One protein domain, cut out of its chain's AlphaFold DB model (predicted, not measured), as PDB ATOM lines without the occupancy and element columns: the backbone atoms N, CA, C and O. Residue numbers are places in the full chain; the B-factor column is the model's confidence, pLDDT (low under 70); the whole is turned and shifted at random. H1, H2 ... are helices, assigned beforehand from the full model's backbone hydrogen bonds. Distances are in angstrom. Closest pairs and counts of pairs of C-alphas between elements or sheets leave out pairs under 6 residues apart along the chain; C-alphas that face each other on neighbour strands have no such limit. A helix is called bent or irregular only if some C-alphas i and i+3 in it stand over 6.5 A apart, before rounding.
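What this domain is: This is residues 4 to 111 of the 701 residues of an uncharacterized protein of Candidatus Woesebacteria bacterium GW2011_GWA2_40_7 (UniProt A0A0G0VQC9). Three long helical stretches, H2b, H5 and H6, make an open, loose zigzag: H2b and H5 pack side by side, running opposite ways, while H6 folds back from the far end of H5 and diverges from it. At one end of H2b the chain turns sharply into H2a and then H1, which sticks out with residues 4 to 10; at its other end sit short H3 and H4. The printed part has 108 residues with six named helices in the order H1 to H6 and no named strand, class all helix. It is loose, with a radius of gyration of the C-alphas of 18.0 A and spans of 43 by 41 by 26 A.

How they stand to each other: H1, residues 4 to 16, and H2a, residues 18 to 27, only just touch, with 3 pairs of C-alphas within 8 A, and only at the corner by their link; H1 does so with residues 14 to 15 alone, the closest C-alphas being those of Phe 14 and Phe 21, 5.9 A. H2, residues 18 to 45, was assigned as one helix by its hydrogen bonds but is bent, C-alphas 27 and 30 being 8.5 A apart; its arms H2a and H2b, residues 30 to 45, are about perpendicular at 80 degrees. H2b is close to but not clearly touching H3, residues 47 to 55; their closest C-alphas, of Tyr 43 and Ser 49, are 6.1 A apart. H2b and H5, residues 65 to 85, touch with 30 pairs of C-alphas within 8 A, the closest those of Ile 45 and Ser 65 at 4.5 A, at a shallow tilt of 22 degrees, opposite ways. H3 and H4, residues 57 to 60, only just touch, with 3 pairs of C-alphas within 8 A, only at the corner; their closest C-alphas, of Trp 53 and Leu 59, are 5.4 A apart. H5 and H6, residues 90 to 111, are close but not clearly touching, the closest C-alphas being those of Leu 84 and Tyr 93, 6.6 A, at a shallow tilt of 21 degrees, opposite ways. H2b and H6 are apart. Every O i to N i+4 pair is within hydrogen-bond range in H1, H2a and H2b, against 14 of 17 in H5, 16 of 18 in H6 and 2 of 5 in H3, where 4 of 6 O i to N i+3 pairs are; H4 is too short for an i+4 pair.

Where its parts are: H1 begins at C-alpha 4 (-37.788, -61.521, 10.464) and is 18.4 A long. H2b is 22.2 A long. H3 is irregular, C-alphas 48 and 51 being 7.6 A apart. H5, 30.9 A, has a kink of 30 degrees near residue 72 and is only just irregular, C-alphas 67 and 70 being 7.0 A apart. H6, 32.0 A, is only just irregular too, C-alphas 107 and 110 being 7.0 A apart, and ends at C-alpha 111 (-2.024, -51.481, 19.423).

The domain as a whole: The two C-alphas farthest apart, of Arg 57 and Tyr 91, are 48.8 A apart. The printed part has no cut, and its five links between helices are tight. Mean pLDDT of the printed part is 74.6, with residues 4 to 27, 61 to 64, 66 and 110 to 111 under 70.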
ATOM      1  N   PHE A   4     -37.491 -62.840  11.005       35.16
ATOM      2  CA  PHE A   4     -37.788 -61.521  10.464       35.16
ATOM      3  C   PHE A   4     -39.288 -61.179  10.543       35.16
ATOM      4  O   PHE A   4     -39.633 -60.038  10.838       35.16
ATOM      5  N   SER A   5     -40.196 -62.154  10.384       34.56
ATOM      6  CA  SER A   5     -41.644 -61.898  10.449       34.56
ATOM      7  C   SER A   5     -42.128 -61.647  11.880       34.56
ATOM      8  O   SER A   5     -43.019 -60.825  12.078       34.56
ATOM      9  N   PHE A   6     -41.482 -62.228  12.899       42.69
ATOM     10  CA  PHE A   6     -41.806 -61.958  14.307       42.69
ATOM     11  C   PHE A   6     -41.385 -60.546  14.759       42.69
ATOM     12  O   PHE A   6     -42.145 -59.864  15.450       42.69
ATOM     13  N   PHE A   7     -40.212 -60.065  14.322       44.25
ATOM     14  CA  PHE A   7     -39.749 -58.703  14.626       44.25
ATOM     15  C   PHE A   7     -40.567 -57.649  13.862       44.25
ATOM     16  O   PHE A   7     -40.978 -56.646  14.443       44.25
ATOM     17  N   VAL A   8     -40.901 -57.914  12.593       47.06
ATOM     18  CA  VAL A   8     -41.778 -57.046  11.789       47.06
ATOM     19  C   VAL A   8     -43.206 -57.020  12.354       47.06
ATOM     20  O   VAL A   8     -43.786 -55.941  12.455       47.06
ATOM     21  N   CYS A   9     -43.753 -58.150  12.827       41.09
ATOM     22  CA  CYS A   9     -45.056 -58.181  13.502       41.09
ATOM     23  C   CYS A   9     -45.054 -57.431  14.840       41.09
ATOM     24  O   CYS A   9     -46.020 -56.725  15.121       41.09
ATOM     25  N   GLN A  10     -43.993 -57.522  15.653       51.31
ATOM     26  CA  GLN A  10     -43.906 -56.752  16.900       51.31
ATOM     27  C   GLN A  10     -43.765 -55.252  16.644       51.31
ATOM     28  O   GLN A  10     -44.436 -54.476  17.321       51.31
ATOM     29  N   VAL A  11     -42.974 -54.837  15.649       51.72
ATOM     30  CA  VAL A  11     -42.852 -53.428  15.240       51.72
ATOM     31  C   VAL A  11     -44.179 -52.909  14.673       51.72
ATOM     32  O   VAL A  11     -44.624 -51.832  15.063       51.72
ATOM     33  N   TYR A  12     -44.880 -53.696  13.850       52.34
ATOM     34  CA  TYR A  12     -46.209 -53.352  13.326       52.34
ATOM     35  C   TYR A  12     -47.264 -53.219  14.443       52.34
ATOM     36  O   TYR A  12     -48.065 -52.281  14.445       52.34
ATOM     37  N   PHE A  13     -47.227 -54.101  15.449       49.47
ATOM     38  CA  PHE A  13     -48.104 -54.028  16.625       49.47
ATOM     39  C   PHE A  13     -47.753 -52.844  17.548       49.47
ATOM     40  O   PHE A  13     -48.646 -52.250  18.154       49.47
ATOM     41  N   PHE A  14     -46.471 -52.460  17.621       50.25
ATOM     42  CA  PHE A  14     -45.990 -51.300  18.381       50.25
ATOM     43  C   PHE A  14     -46.382 -49.966  17.735       50.25
ATOM     44  O   PHE A  14     -46.816 -49.057  18.437       50.25
ATOM     45  N   ILE A  15     -46.296 -49.854  16.404       55.31
ATOM     46  CA  ILE A  15     -46.675 -48.641  15.657       55.31
ATOM     47  C   ILE A  15     -48.191 -48.388  15.734       55.31
ATOM     48  O   ILE A  15     -48.632 -47.239  15.783       55.31
ATOM     49  N   ARG A  16     -49.008 -49.451  15.799       52.56
ATOM     50  CA  ARG A  16     -50.476 -49.342  15.841       52.56
ATOM     51  C   ARG A  16     -51.017 -48.845  17.189       52.56
ATOM     52  O   ARG A  16     -52.124 -48.311  17.232       52.56
ATOM     53  N   ASN A  17     -50.257 -48.980  18.279       56.84
ATOM     54  CA  ASN A  17     -50.699 -48.616  19.626       56.84
ATOM     55  C   ASN A  17     -49.904 -47.415  20.169       56.84
ATOM     56  O   ASN A  17     -48.963 -47.572  20.950       56.84
ATOM     57  N   LYS A  18     -50.285 -46.204  19.730       55.56
ATOM     58  CA  LYS A  18     -49.551 -44.945  19.972       55.56
ATOM     59  C   LYS A  18     -49.124 -44.741  21.435       55.56
ATOM     60  O   LYS A  18     -48.000 -44.318  21.655       55.56
ATOM     61  N   SER A  19     -49.962 -45.070  22.423       56.75
ATOM     62  CA  SER A  19     -49.621 -44.899  23.851       56.75
ATOM     63  C   SER A  19     -48.419 -45.756  24.277       56.75
ATOM     64  O   SER A  19     -47.454 -45.215  24.804       56.75
ATOM     65  N   LYS A  20     -48.405 -47.058  23.958       60.34
ATOM     66  CA  LYS A  20     -47.281 -47.949  24.312       60.34
ATOM     67  C   LYS A  20     -45.989 -47.594  23.577       60.34
ATOM     68  O   LYS A  20     -44.903 -47.834  24.102       60.34
ATOM     69  N   PHE A  21     -46.100 -47.034  22.372       64.69
ATOM     70  CA  PHE A  21     -44.954 -46.523  21.624       64.69
ATOM     71  C   PHE A  21     -44.314 -45.320  22.327       64.69
ATOM     72  O   PHE A  21     -43.103 -45.324  22.536       64.69
ATOM     73  N   TRP A  22     -45.113 -44.337  22.755       65.38
ATOM     74  CA  TRP A  22     -44.602 -43.175  23.490       65.38
ATOM     75  C   TRP A  22     -44.022 -43.557  24.855       65.38
ATOM     76  O   TRP A  22     -42.928 -43.101  25.173       65.38
ATOM     77  N   ASP A  23     -44.649 -44.483  25.588       64.69
ATOM     78  CA  ASP A  23     -44.123 -44.985  26.868       64.69
ATOM     79  C   ASP A  23     -42.770 -45.707  26.699       64.69
ATOM     80  O   ASP A  23     -41.862 -45.590  27.528       64.69
ATOM     81  N   PHE A  24     -42.601 -46.458  25.605       69.75
ATOM     82  CA  PHE A  24     -41.334 -47.117  25.279       69.75
ATOM     83  C   PHE A  24     -40.246 -46.119  24.880       69.75
ATOM     84  O   PHE A  24     -39.100 -46.270  25.317       69.75
ATOM     85  N   ILE A  25     -40.600 -45.119  24.063       67.00
ATOM     86  CA  ILE A  25     -39.701 -44.032  23.670       67.00
ATOM     87  C   ILE A  25     -39.253 -43.293  24.929       67.00
ATOM     88  O   ILE A  25     -38.053 -43.217  25.170       67.00
ATOM     89  N   GLU A  26     -40.181 -42.850  25.779       68.00
ATOM     90  CA  GLU A  26     -39.897 -42.119  27.018       68.00
ATOM     91  C   GLU A  26     -39.029 -42.944  27.988       68.00
ATOM     92  O   GLU A  26     -38.049 -42.450  28.552       68.00
ATOM     93  N   GLY A  27     -39.299 -44.248  28.101       69.44
ATOM     94  CA  GLY A  27     -38.506 -45.162  28.917       69.44
ATOM     95  C   GLY A  27     -37.084 -45.421  28.400       69.44
ATOM     96  O   GLY A  27     -36.231 -45.854  29.187       69.44
ATOM     97  N   ASN A  28     -36.806 -45.179  27.113       76.00
ATOM     98  CA  ASN A  28     -35.546 -45.539  26.451       76.00
ATOM     99  C   ASN A  28     -34.920 -44.405  25.622       76.00
ATOM    100  O   ASN A  28     -34.010 -44.678  24.840       76.00
ATOM    101  N   VAL A  29     -35.339 -43.148  25.824       78.12
ATOM    102  CA  VAL A  29     -34.907 -41.983  25.022       78.12
ATOM    103  C   VAL A  29     -33.392 -41.944  24.851       78.12
ATOM    104  O   VAL A  29     -32.905 -41.813  23.736       78.12
ATOM    105  N   TRP A  30     -32.634 -42.131  25.934       77.50
ATOM    106  CA  TRP A  30     -31.170 -42.087  25.893       77.50
ATOM    107  C   TRP A  30     -30.547 -43.253  25.121       77.50
ATOM    108  O   TRP A  30     -29.588 -43.047  24.385       77.50
ATOM    109  N   ILE A  31     -31.106 -44.461  25.235       81.31
ATOM    110  CA  ILE A  31     -30.637 -45.626  24.468       81.31
ATOM    111  C   ILE A  31     -30.875 -45.372  22.979       81.31
ATOM    112  O   ILE A  31     -29.969 -45.558  22.175       81.31
ATOM    113  N   ILE A  32     -32.060 -44.882  22.615       82.31
ATOM    114  CA  ILE A  32     -32.415 -44.580  21.223       82.31
ATOM    115  C   ILE A  32     -31.548 -43.440  20.677       82.31
ATOM    116  O   ILE A  32     -31.007 -43.555  19.581       82.31
ATOM    117  N   PHE A  33     -31.351 -42.375  21.457       84.88
ATOM    118  CA  PHE A  33     -30.509 -41.238  21.092       84.88
ATOM    119  C   PHE A  33     -29.066 -41.664  20.802       84.88
ATOM    120  O   PHE A  33     -28.538 -41.360  19.734       84.88
ATOM    121  N   PHE A  34     -28.433 -42.410  21.715       86.81
ATOM    122  CA  PHE A  34     -27.055 -42.862  21.517       86.81
ATOM    123  C   PHE A  34     -26.935 -43.944  20.444       86.81
ATOM    124  O   PHE A  34     -25.927 -43.980  19.743       86.81
ATOM    125  N   PHE A  35     -27.963 -44.775  20.254       89.50
ATOM    126  CA  PHE A  35     -28.016 -45.735  19.154       89.50
ATOM    127  C   PHE A  35     -28.040 -45.029  17.795       89.50
ATOM    128  O   PHE A  35     -27.157 -45.269  16.971       89.50
ATOM    129  N   LEU A  36     -28.970 -44.093  17.591       88.75
ATOM    130  CA  LEU A  36     -29.048 -43.304  16.359       88.75
ATOM    131  C   LEU A  36     -27.793 -42.451  16.151       88.75
ATOM    132  O   LEU A  36     -27.266 -42.405  15.043       88.75
ATOM    133  N   GLY A  37     -27.267 -41.841  17.218       86.38
ATOM    134  CA  GLY A  37     -26.016 -41.085  17.173       86.38
ATOM    135  C   GLY A  37     -24.822 -41.948  16.760       86.38
ATOM    136  O   GLY A  37     -24.023 -41.527  15.925       86.38
ATOM    137  N   SER A  38     -24.726 -43.177  17.280       89.25
ATOM    138  CA  SER A  38     -23.668 -44.118  16.901       89.25
ATOM    139  C   SER A  38     -23.783 -44.553  15.441       89.25
ATOM    140  O   SER A  38     -22.797 -44.479  14.711       89.25
ATOM    141  N   LEU A  39     -24.989 -44.908  14.981       91.06
ATOM    142  CA  LEU A  39     -25.247 -45.281  13.590       91.06
ATOM    143  C   LEU A  39     -24.918 -44.143  12.630       91.06
ATOM    144  O   LEU A  39     -24.230 -44.359  11.638       91.06
ATOM    145  N   PHE A  40     -25.375 -42.931  12.945       90.12
ATOM    146  CA  PHE A  40     -25.125 -41.752  12.126       90.12
ATOM    147  C   PHE A  40     -23.631 -41.433  12.039       90.12
ATOM    148  O   PHE A  40     -23.113 -41.177  10.955       90.12
ATOM    149  N   THR A  41     -22.917 -41.511  13.164       86.25
ATOM    150  CA  THR A  41     -21.478 -41.231  13.188       86.25
ATOM    151  C   THR A  41     -20.683 -42.295  12.432       86.25
ATOM    152  O   THR A  41     -19.791 -41.955  11.662       86.25
ATOM    153  N   ILE A  42     -21.027 -43.577  12.594       87.12
ATOM    154  CA  ILE A  42     -20.402 -44.677  11.843       87.12
ATOM    155  C   ILE A  42     -20.685 -44.531  10.346       87.12
ATOM    156  O   ILE A  42     -19.767 -44.662   9.542       87.12
ATOM    157  N   TYR A  43     -21.925 -44.206   9.969       91.81
ATOM    158  CA  TYR A  43     -22.291 -43.933   8.582       91.81
ATOM    159  C   TYR A  43     -21.419 -42.823   7.988       91.81
ATOM    160  O   TYR A  43     -20.819 -43.041   6.939       91.81
ATOM    161  N   LEU A  44     -21.281 -41.687   8.685       87.06
ATOM    162  CA  LEU A  44     -20.445 -40.568   8.242       87.06
ATOM    163  C   LEU A  44     -18.965 -40.932   8.083       87.06
ATOM    164  O   LEU A  44     -18.290 -40.302   7.278       87.06
ATOM    165  N   ILE A  45     -18.454 -41.915   8.829       86.06
ATOM    166  CA  ILE A  45     -17.064 -42.383   8.711       86.06
ATOM    167  C   ILE A  45     -16.871 -43.245   7.452       86.06
ATOM    168  O   ILE A  45     -15.799 -43.220   6.845       86.06
ATOM    169  N   LEU A  46     -17.895 -44.000   7.047       86.50
ATOM    170  CA  LEU A  46     -17.814 -44.964   5.952       86.50
ATOM    171  C   LEU A  46     -17.880 -44.296   4.562       86.50
ATOM    172  O   LEU A  46     -18.604 -43.308   4.396       86.50
ATOM    173  N   PRO A  47     -17.232 -44.878   3.527       84.94
ATOM    174  CA  PRO A  47     -17.230 -44.334   2.159       84.94
ATOM    175  C   PRO A  47     -18.624 -44.122   1.556       84.94
ATOM    176  O   PRO A  47     -18.825 -43.240   0.731       84.94
ATOM    177  N   ILE A  48     -19.619 -44.891   2.002       88.44
ATOM    178  CA  ILE A  48     -21.007 -44.758   1.545       88.44
ATOM    179  C   ILE A  48     -21.615 -43.373   1.838       88.44
ATOM    180  O   ILE A  48     -22.588 -42.982   1.200       88.44
ATOM    181  N   SER A  49     -21.043 -42.611   2.776       90.88
ATOM    182  CA  SER A  49     -21.520 -41.272   3.122       90.88
ATOM    183  C   SER A  49     -20.988 -40.149   2.230       90.88
ATOM    184  O   SER A  49     -21.476 -39.030   2.370       90.88
ATOM    185  N   ILE A  50     -20.047 -40.406   1.310       82.88
ATOM    186  CA  ILE A  50     -19.413 -39.382   0.448       82.88
ATOM    187  C   ILE A  50     -20.423 -38.409  -0.204       82.88
ATOM    188  O   ILE A  50     -20.212 -37.201  -0.090       82.88
ATOM    189  N   PRO A  51     -21.574 -38.852  -0.759       90.25
ATOM    190  CA  PRO A  51     -22.554 -37.927  -1.345       90.25
ATOM    191  C   PRO A  51     -23.113 -36.890  -0.353       90.25
ATOM    192  O   PRO A  51     -23.536 -35.800  -0.739       90.25
ATOM    193  N   LEU A  52     -23.140 -37.221   0.943       86.19
ATOM    194  CA  LEU A  52     -23.569 -36.314   2.007       86.19
ATOM    195  C   LEU A  52     -22.485 -35.274   2.325       86.19
ATOM    196  O   LEU A  52     -22.807 -34.099   2.514       86.19
ATOM    197  N   TRP A  53     -21.217 -35.698   2.336       82.56
ATOM    198  CA  TRP A  53     -20.054 -34.822   2.502       82.56
ATOM    199  C   TRP A  53     -19.957 -33.795   1.371       82.56
ATOM    200  O   TRP A  53     -19.723 -32.618   1.626       82.56
ATOM    201  N   GLU A  54     -20.243 -34.198   0.133       82.31
ATOM    202  CA  GLU A  54     -20.214 -33.312  -1.038       82.31
ATOM    203  C   GLU A  54     -21.342 -32.266  -1.055       82.31
ATOM    204  O   GLU A  54     -21.211 -31.233  -1.708       82.31
ATOM    205  N   LYS A  55     -22.444 -32.486  -0.327       87.44
ATOM    206  CA  LYS A  55     -23.620 -31.596  -0.351       87.44
ATOM    207  C   LYS A  55     -23.685 -30.621   0.829       87.44
ATOM    208  O   LYS A  55     -24.301 -29.560   0.718       87.44
ATOM    209  N   ILE A  56     -23.093 -30.974   1.971       82.69
ATOM    210  CA  ILE A  56     -23.215 -30.217   3.224       82.69
ATOM    211  C   ILE A  56     -21.936 -29.419   3.480       82.69
ATOM    212  O   ILE A  56     -20.928 -29.975   3.901       82.69
ATOM    213  N   ARG A  57     -22.000 -28.090   3.308       76.62
ATOM    214  CA  ARG A  57     -20.849 -27.183   3.498       76.62
ATOM    215  C   ARG A  57     -20.108 -27.371   4.838       76.62
ATOM    216  O   ARG A  57     -18.895 -27.508   4.797       76.62
ATOM    217  N   PRO A  58     -20.781 -27.483   6.004       73.75
ATOM    218  CA  PRO A  58     -20.085 -27.766   7.265       73.75
ATOM    219  C   PRO A  58     -19.302 -29.087   7.304       73.75
ATOM    220  O   PRO A  58     -18.328 -29.189   8.041       73.75
ATOM    221  N   LEU A  59     -19.718 -30.110   6.545       73.31
ATOM    222  CA  LEU A  59     -18.978 -31.372   6.460       73.31
ATOM    223  C   LEU A  59     -17.737 -31.223   5.578       73.31
ATOM    224  O   LEU A  59     -16.713 -31.811   5.890       73.31
ATOM    225  N   GLN A  60     -17.787 -30.381   4.546       73.44
ATOM    226  CA  GLN A  60     -16.634 -30.082   3.687       73.44
ATOM    227  C   GLN A  60     -15.499 -29.367   4.440       73.44
ATOM    228  O   GLN A  60     -14.352 -29.411   4.008       73.44
ATOM    229  N   GLU A  61     -15.798 -28.734   5.578       67.38
ATOM    230  CA  GLU A  61     -14.790 -28.157   6.479       67.38
ATOM    231  C   GLU A  61     -14.092 -29.222   7.349       67.38
ATOM    232  O   GLU A  61     -13.022 -28.970   7.908       67.38
ATOM    233  N   ILE A  62     -14.681 -30.417   7.477       67.31
ATOM    234  CA  ILE A  62     -14.084 -31.552   8.179       67.31
ATOM    235  C   ILE A  62     -13.302 -32.373   7.155       67.31
ATOM    236  O   ILE A  62     -13.834 -33.015   6.264       67.31
ATOM    237  N   GLN A  63     -11.992 -32.364   7.316       56.59
ATOM    238  CA  GLN A  63     -11.083 -32.876   6.306       56.59
ATOM    239  C   GLN A  63     -11.168 -34.395   6.061       56.59
ATOM    240  O   GLN A  63     -11.071 -34.851   4.925       56.59
ATOM    241  N   PHE A  64     -11.344 -35.182   7.124       65.19
ATOM    242  CA  PHE A  64     -11.478 -36.629   7.022       65.19
ATOM    243  C   PHE A  64     -12.627 -37.134   7.862       65.19
ATOM    244  O   PHE A  64     -12.808 -36.737   9.018       65.19
ATOM    245  N   SER A  65     -13.326 -38.113   7.308       72.31
ATOM    246  CA  SER A  65     -14.449 -38.762   7.959       72.31
ATOM    247  C   SER A  65     -14.051 -39.416   9.294       72.31
ATOM    248  O   SER A  65     -14.789 -39.309  10.274       72.31
ATOM    249  N   TRP A  66     -12.835 -39.973   9.408       68.31
ATOM    250  CA  TRP A  66     -12.331 -40.587  10.647       68.31
ATOM    251  C   TRP A  66     -12.092 -39.603  11.798       68.31
ATOM    252  O   TRP A  66     -11.949 -40.039  12.940       68.31
ATOM    253  N   ARG A  67     -12.100 -38.280  11.572       73.12
ATOM    254  CA  ARG A  67     -12.062 -37.300  12.678       73.12
ATOM    255  C   ARG A  67     -13.310 -37.388  13.566       73.12
ATOM    256  O   ARG A  67     -13.270 -36.996  14.730       73.12
ATOM    257  N   LEU A  68     -14.392 -37.986  13.063       77.81
ATOM    258  CA  LEU A  68     -15.600 -38.296  13.829       77.81
ATOM    259  C   LEU A  68     -15.474 -39.565  14.691       77.81
ATOM    260  O   LEU A  68     -16.386 -39.873  15.462       77.81
ATOM    261  N   LEU A  69     -14.350 -40.289  14.623       77.06
ATOM    262  CA  LEU A  69     -14.131 -41.526  15.379       77.06
ATOM    263  C   LEU A  69     -14.307 -41.322  16.890       77.06
ATOM    264  O   LEU A  69     -14.928 -42.153  17.546       77.06
ATOM    265  N   GLY A  70     -13.841 -40.194  17.437       75.06
ATOM    266  CA  GLY A  70     -14.028 -39.867  18.855       75.06
ATOM    267  C   GLY A  70     -15.504 -39.760  19.255       75.06
ATOM    268  O   GLY A  70     -15.905 -40.276  20.300       75.06
ATOM    269  N   VAL A  71     -16.338 -39.168  18.394       80.44
ATOM    270  CA  VAL A  71     -17.797 -39.090  18.590       80.44
ATOM    271  C   VAL A  71     -18.422 -40.485  18.498       80.44
ATOM    272  O   VAL A  71     -19.286 -40.831  19.306       80.44
ATOM    273  N   GLY A  72     -17.941 -41.326  17.579       82.31
ATOM    274  CA  GLY A  72     -18.373 -42.719  17.444       82.31
ATOM    275  C   GLY A  72     -18.059 -43.542  18.696       82.31
ATOM    276  O   GLY A  72     -18.935 -44.217  19.236       82.31
ATOM    277  N   ILE A  73     -16.841 -43.423  19.229       81.56
ATOM    278  CA  ILE A  73     -16.416 -44.088  20.471       81.56
ATOM    279  C   ILE A  73     -17.261 -43.610  21.657       81.56
ATOM    280  O   ILE A  73     -17.735 -44.422  22.452       81.56
ATOM    281  N   PHE A  74     -17.488 -42.300  21.776       82.12
ATOM    282  CA  PHE A  74     -18.284 -41.744  22.867       82.12
ATOM    283  C   PHE A  74     -19.745 -42.210  22.815       82.12
ATOM    284  O   PHE A  74     -20.293 -42.648  23.830       82.12
ATOM    285  N   THR A  75     -20.381 -42.135  21.645       83.94
ATOM    286  CA  THR A  75     -21.793 -42.511  21.474       83.94
ATOM    287  C   THR A  75     -22.012 -44.008  21.681       83.94
ATOM    288  O   THR A  75     -22.940 -44.383  22.394       83.94
ATOM    289  N   THR A  76     -21.123 -44.864  21.167       85.19
ATOM    290  CA  THR A  76     -21.173 -46.323  21.395       85.19
ATOM    291  C   THR A  76     -20.926 -46.701  22.857       85.19
ATOM    292  O   THR A  76     -21.667 -47.508  23.421       85.19
ATOM    293  N   SER A  77     -19.951 -46.070  23.517       85.19
ATOM    294  CA  SER A  77     -19.688 -46.284  24.949       85.19
ATOM    295  C   SER A  77     -20.860 -45.823  25.820       85.19
ATOM    296  O   SER A  77     -21.234 -46.493  26.786       85.19
ATOM    297  N   SER A  78     -21.476 -44.693  25.465       82.56
ATOM    298  CA  SER A  78     -22.647 -44.154  26.165       82.56
ATOM    299  C   SER A  78     -23.863 -45.058  25.980       82.56
ATOM    300  O   SER A  78     -24.505 -45.408  26.969       82.56
ATOM    301  N   LEU A  79     -24.131 -45.515  24.750       86.75
ATOM    302  CA  LEU A  79     -25.163 -46.513  24.459       86.75
ATOM    303  C   LEU A  79     -25.000 -47.744  25.357       86.75
ATOM    304  O   LEU A  79     -25.942 -48.136  26.047       86.75
ATOM    305  N   PHE A  80     -23.789 -48.308  25.398       85.75
ATOM    306  CA  PHE A  80     -23.487 -49.470  26.226       85.75
ATOM    307  C   PHE A  80     -23.743 -49.197  27.714       85.75
ATOM    308  O   PHE A  80     -24.380 -50.007  28.383       85.75
ATOM    309  N   SER A  81     -23.328 -48.035  28.225       80.19
ATOM    310  CA  SER A  81     -23.568 -47.629  29.617       80.19
ATOM    311  C   SER A  81     -25.062 -47.560  29.965       80.19
ATOM    312  O   SER A  81     -25.494 -48.125  30.974       80.19
ATOM    313  N   PHE A  82     -25.883 -46.940  29.109       80.62
ATOM    314  CA  PHE A  82     -27.333 -46.856  29.327       80.62
ATOM    315  C   PHE A  82     -28.029 -48.219  29.213       80.62
ATOM    316  O   PHE A  82     -28.951 -48.494  29.985       80.62
ATOM    317  N   MET A  83     -27.573 -49.098  28.314       82.31
ATOM    318  CA  MET A  83     -28.056 -50.482  28.244       82.31
ATOM    319  C   MET A  83     -27.689 -51.268  29.509       82.31
ATOM    320  O   MET A  83     -28.538 -51.942  30.093       82.31
ATOM    321  N   LEU A  84     -26.447 -51.133  29.978       80.88
ATOM    322  CA  LEU A  84     -25.951 -51.804  31.176       80.88
ATOM    323  C   LEU A  84     -26.709 -51.344  32.437       80.88
ATOM    324  O   LEU A  84     -27.017 -52.159  33.306       80.88
ATOM    325  N   ALA A  85     -27.089 -50.064  32.510       77.75
ATOM    326  CA  ALA A  85     -27.873 -49.499  33.611       77.75
ATOM    327  C   ALA A  85     -29.306 -50.064  33.723       77.75
ATOM    328  O   ALA A  85     -29.906 -50.000  34.797       77.75
ATOM    329  N   LYS A  86     -29.869 -50.640  32.648       78.81
ATOM    330  CA  LYS A  86     -31.192 -51.295  32.675       78.81
ATOM    331  C   LYS A  86     -31.154 -52.701  33.285       78.81
ATOM    332  O   LYS A  86     -32.207 -53.254  33.614       78.81
ATOM    333  N   ILE A  87     -29.967 -53.283  33.468       81.81
ATOM    334  CA  ILE A  87     -29.810 -54.627  34.026       81.81
ATOM    335  C   ILE A  87     -30.029 -54.587  35.540       81.81
ATOM    336  O   ILE A  87     -29.218 -54.059  36.296       81.81
ATOM    337  N   LYS A  88     -31.122 -55.201  36.006       78.25
ATOM    338  CA  LYS A  88     -31.466 -55.238  37.440       78.25
ATOM    339  C   LYS A  88     -30.592 -56.202  38.253       78.25
ATOM    340  O   LYS A  88     -30.401 -55.996  39.450       78.25
ATOM    341  N   SER A  89     -30.078 -57.267  37.633       87.75
ATOM    342  CA  SER A  89     -29.267 -58.279  38.323       87.75
ATOM    343  C   SER A  89     -27.805 -57.851  38.432       87.75
ATOM    344  O   SER A  89     -27.110 -57.726  37.425       87.75
ATOM    345  N   LYS A  90     -27.307 -57.711  39.668       72.94
ATOM    346  CA  LYS A  90     -25.908 -57.346  39.956       72.94
ATOM    347  C   LYS A  90     -24.898 -58.359  39.401       72.94
ATOM    348  O   LYS A  90     -23.807 -57.967  39.003       72.94
ATOM    349  N   TYR A  91     -25.252 -59.642  39.369       79.19
ATOM    350  CA  TYR A  91     -24.377 -60.699  38.851       79.19
ATOM    351  C   TYR A  91     -24.266 -60.638  37.326       79.19
ATOM    352  O   TYR A  91     -23.160 -60.650  36.798       79.19
ATOM    353  N   VAL A  92     -25.399 -60.489  36.631       79.44
ATOM    354  CA  VAL A  92     -25.432 -60.349  35.164       79.44
ATOM    355  C   VAL A  92     -24.709 -59.074  34.731       79.44
ATOM    356  O   VAL A  92     -23.900 -59.113  33.809       79.44
ATOM    357  N   TYR A  93     -24.929 -57.972  35.454       79.19
ATOM    358  CA  TYR A  93     -24.190 -56.724  35.272       79.19
ATOM    359  C   TYR A  93     -22.672 -56.948  35.349       79.19
ATOM    360  O   TYR A  93     -21.945 -56.536  34.449       79.19
ATOM    361  N   LEU A  94     -22.193 -57.629  36.398       77.06
ATOM    362  CA  LEU A  94     -20.762 -57.847  36.622       77.06
ATOM    363  C   LEU A  94     -20.141 -58.740  35.539       77.06
ATOM    364  O   LEU A  94     -19.050 -58.442  35.064       77.06
ATOM    365  N   ILE A  95     -20.839 -59.804  35.129       85.56
ATOM    366  CA  ILE A  95     -20.373 -60.727  34.083       85.56
ATOM    367  C   ILE A  95     -20.232 -59.994  32.747       85.56
ATOM    368  O   ILE A  95     -19.182 -60.081  32.115       85.56
ATOM    369  N   ILE A  96     -21.254 -59.233  32.340       81.06
ATOM    370  CA  ILE A  96     -21.224 -58.472  31.083       81.06
ATOM    371  C   ILE A  96     -20.138 -57.392  31.137       81.06
ATOM    372  O   ILE A  96     -19.380 -57.240  30.181       81.06
ATOM    373  N   PHE A  97     -20.006 -56.686  32.262       77.50
ATOM    374  CA  PHE A  97     -18.977 -55.662  32.441       77.50
ATOM    375  C   PHE A  97     -17.553 -56.231  32.331       77.50
ATOM    376  O   PHE A  97     -16.721 -55.670  31.617       77.50
ATOM    377  N   ILE A  98     -17.275 -57.352  33.007       81.38
ATOM    378  CA  ILE A  98     -15.970 -58.029  32.948       81.38
ATOM    379  C   ILE A  98     -15.710 -58.560  31.537       81.38
ATOM    380  O   ILE A  98     -14.628 -58.336  31.000       81.38
ATOM    381  N   GLY A  99     -16.698 -59.217  30.921       86.06
ATOM    382  CA  GLY A  99     -16.574 -59.771  29.573       86.06
ATOM    383  C   GLY A  99     -16.260 -58.703  28.527       86.06
ATOM    384  O   GLY A  99     -15.334 -58.870  27.739       86.06
ATOM    385  N   VAL A 100     -16.964 -57.569  28.564       81.00
ATOM    386  CA  VAL A 100     -16.705 -56.452  27.643       81.00
ATOM    387  C   VAL A 100     -15.359 -55.797  27.928       81.00
ATOM    388  O   VAL A 100     -14.614 -55.533  26.993       81.00
ATOM    389  N   SER A 101     -14.991 -55.609  29.199       78.81
ATOM    390  CA  SER A 101     -13.670 -55.073  29.560       78.81
ATOM    391  C   SER A 101     -12.534 -55.968  29.049       78.81
ATOM    392  O   SER A 101     -11.538 -55.469  28.530       78.81
ATOM    393  N   PHE A 102     -12.700 -57.290  29.137       82.38
ATOM    394  CA  PHE A 102     -11.761 -58.265  28.585       82.38
ATOM    395  C   PHE A 102     -11.683 -58.196  27.053       82.38
ATOM    396  O   PHE A 102     -10.583 -58.160  26.504       82.38
ATOM    397  N   LEU A 103     -12.826 -58.109  26.361       80.44
ATOM    398  CA  LEU A 103     -12.869 -57.922  24.906       80.44
ATOM    399  C   LEU A 103     -12.198 -56.616  24.473       80.44
ATOM    400  O   LEU A 103     -11.471 -56.620  23.484       80.44
ATOM    401  N   THR A 104     -12.376 -55.529  25.226       76.75
ATOM    402  CA  THR A 104     -11.685 -54.260  24.974       76.75
ATOM    403  C   THR A 104     -10.174 -54.433  25.079       76.75
ATOM    404  O   THR A 104      -9.468 -54.017  24.169       76.75
ATOM    405  N   VAL A 105      -9.670 -55.092  26.130       74.75
ATOM    406  CA  VAL A 105      -8.228 -55.370  26.292       74.75
ATOM    407  C   VAL A 105      -7.692 -56.245  25.156       74.75
ATOM    408  O   VAL A 105      -6.609 -55.987  24.635       74.75
ATOM    409  N   ILE A 106      -8.445 -57.263  24.730       80.19
ATOM    410  CA  ILE A 106      -8.065 -58.098  23.582       80.19
ATOM    411  C   ILE A 106      -8.039 -57.279  22.291       80.19
ATOM    412  O   ILE A 106      -7.083 -57.391  21.528       80.19
ATOM    413  N   GLY A 107      -9.069 -56.469  22.042       74.81
ATOM    414  CA  GLY A 107      -9.182 -55.641  20.843       74.81
ATOM    415  C   GLY A 107      -8.091 -54.575  20.765       74.81
ATOM    416  O   GLY A 107      -7.605 -54.274  19.677       74.81
ATOM    417  N   THR A 108      -7.643 -54.055  21.911       73.50
ATOM    418  CA  THR A 108      -6.554 -53.073  21.973       73.50
ATOM    419  C   THR A 108      -5.160 -53.694  22.030       73.50
ATOM    420  O   THR A 108      -4.181 -52.983  21.810       73.50
ATOM    421  N   ARG A 109      -5.031 -55.012  22.254       72.25
ATOM    422  CA  ARG A 109      -3.727 -55.685  22.409       72.25
ATOM    423  C   ARG A 109      -2.786 -55.428  21.230       72.25
ATOM    424  O   ARG A 109      -1.597 -55.229  21.436       72.25
ATOM    425  N   ASN A 110      -3.314 -55.410  20.005       67.06
ATOM    426  CA  ASN A 110      -2.499 -55.267  18.800       67.06
ATOM    427  C   ASN A 110      -1.922 -53.847  18.685       67.06
ATOM    428  O   ASN A 110      -0.873 -53.679  18.083       67.06
ATOM    429  N   PHE A 111      -2.553 -52.847  19.315       63.16
ATOM    430  CA  PHE A 111      -2.024 -51.481  19.423       63.16
ATOM    431  C   PHE A 111      -1.007 -51.320  20.563       63.16
ATOM    432  O   PHE A 111      -0.314 -50.311  20.627       63.16
TER     433      PHE A 111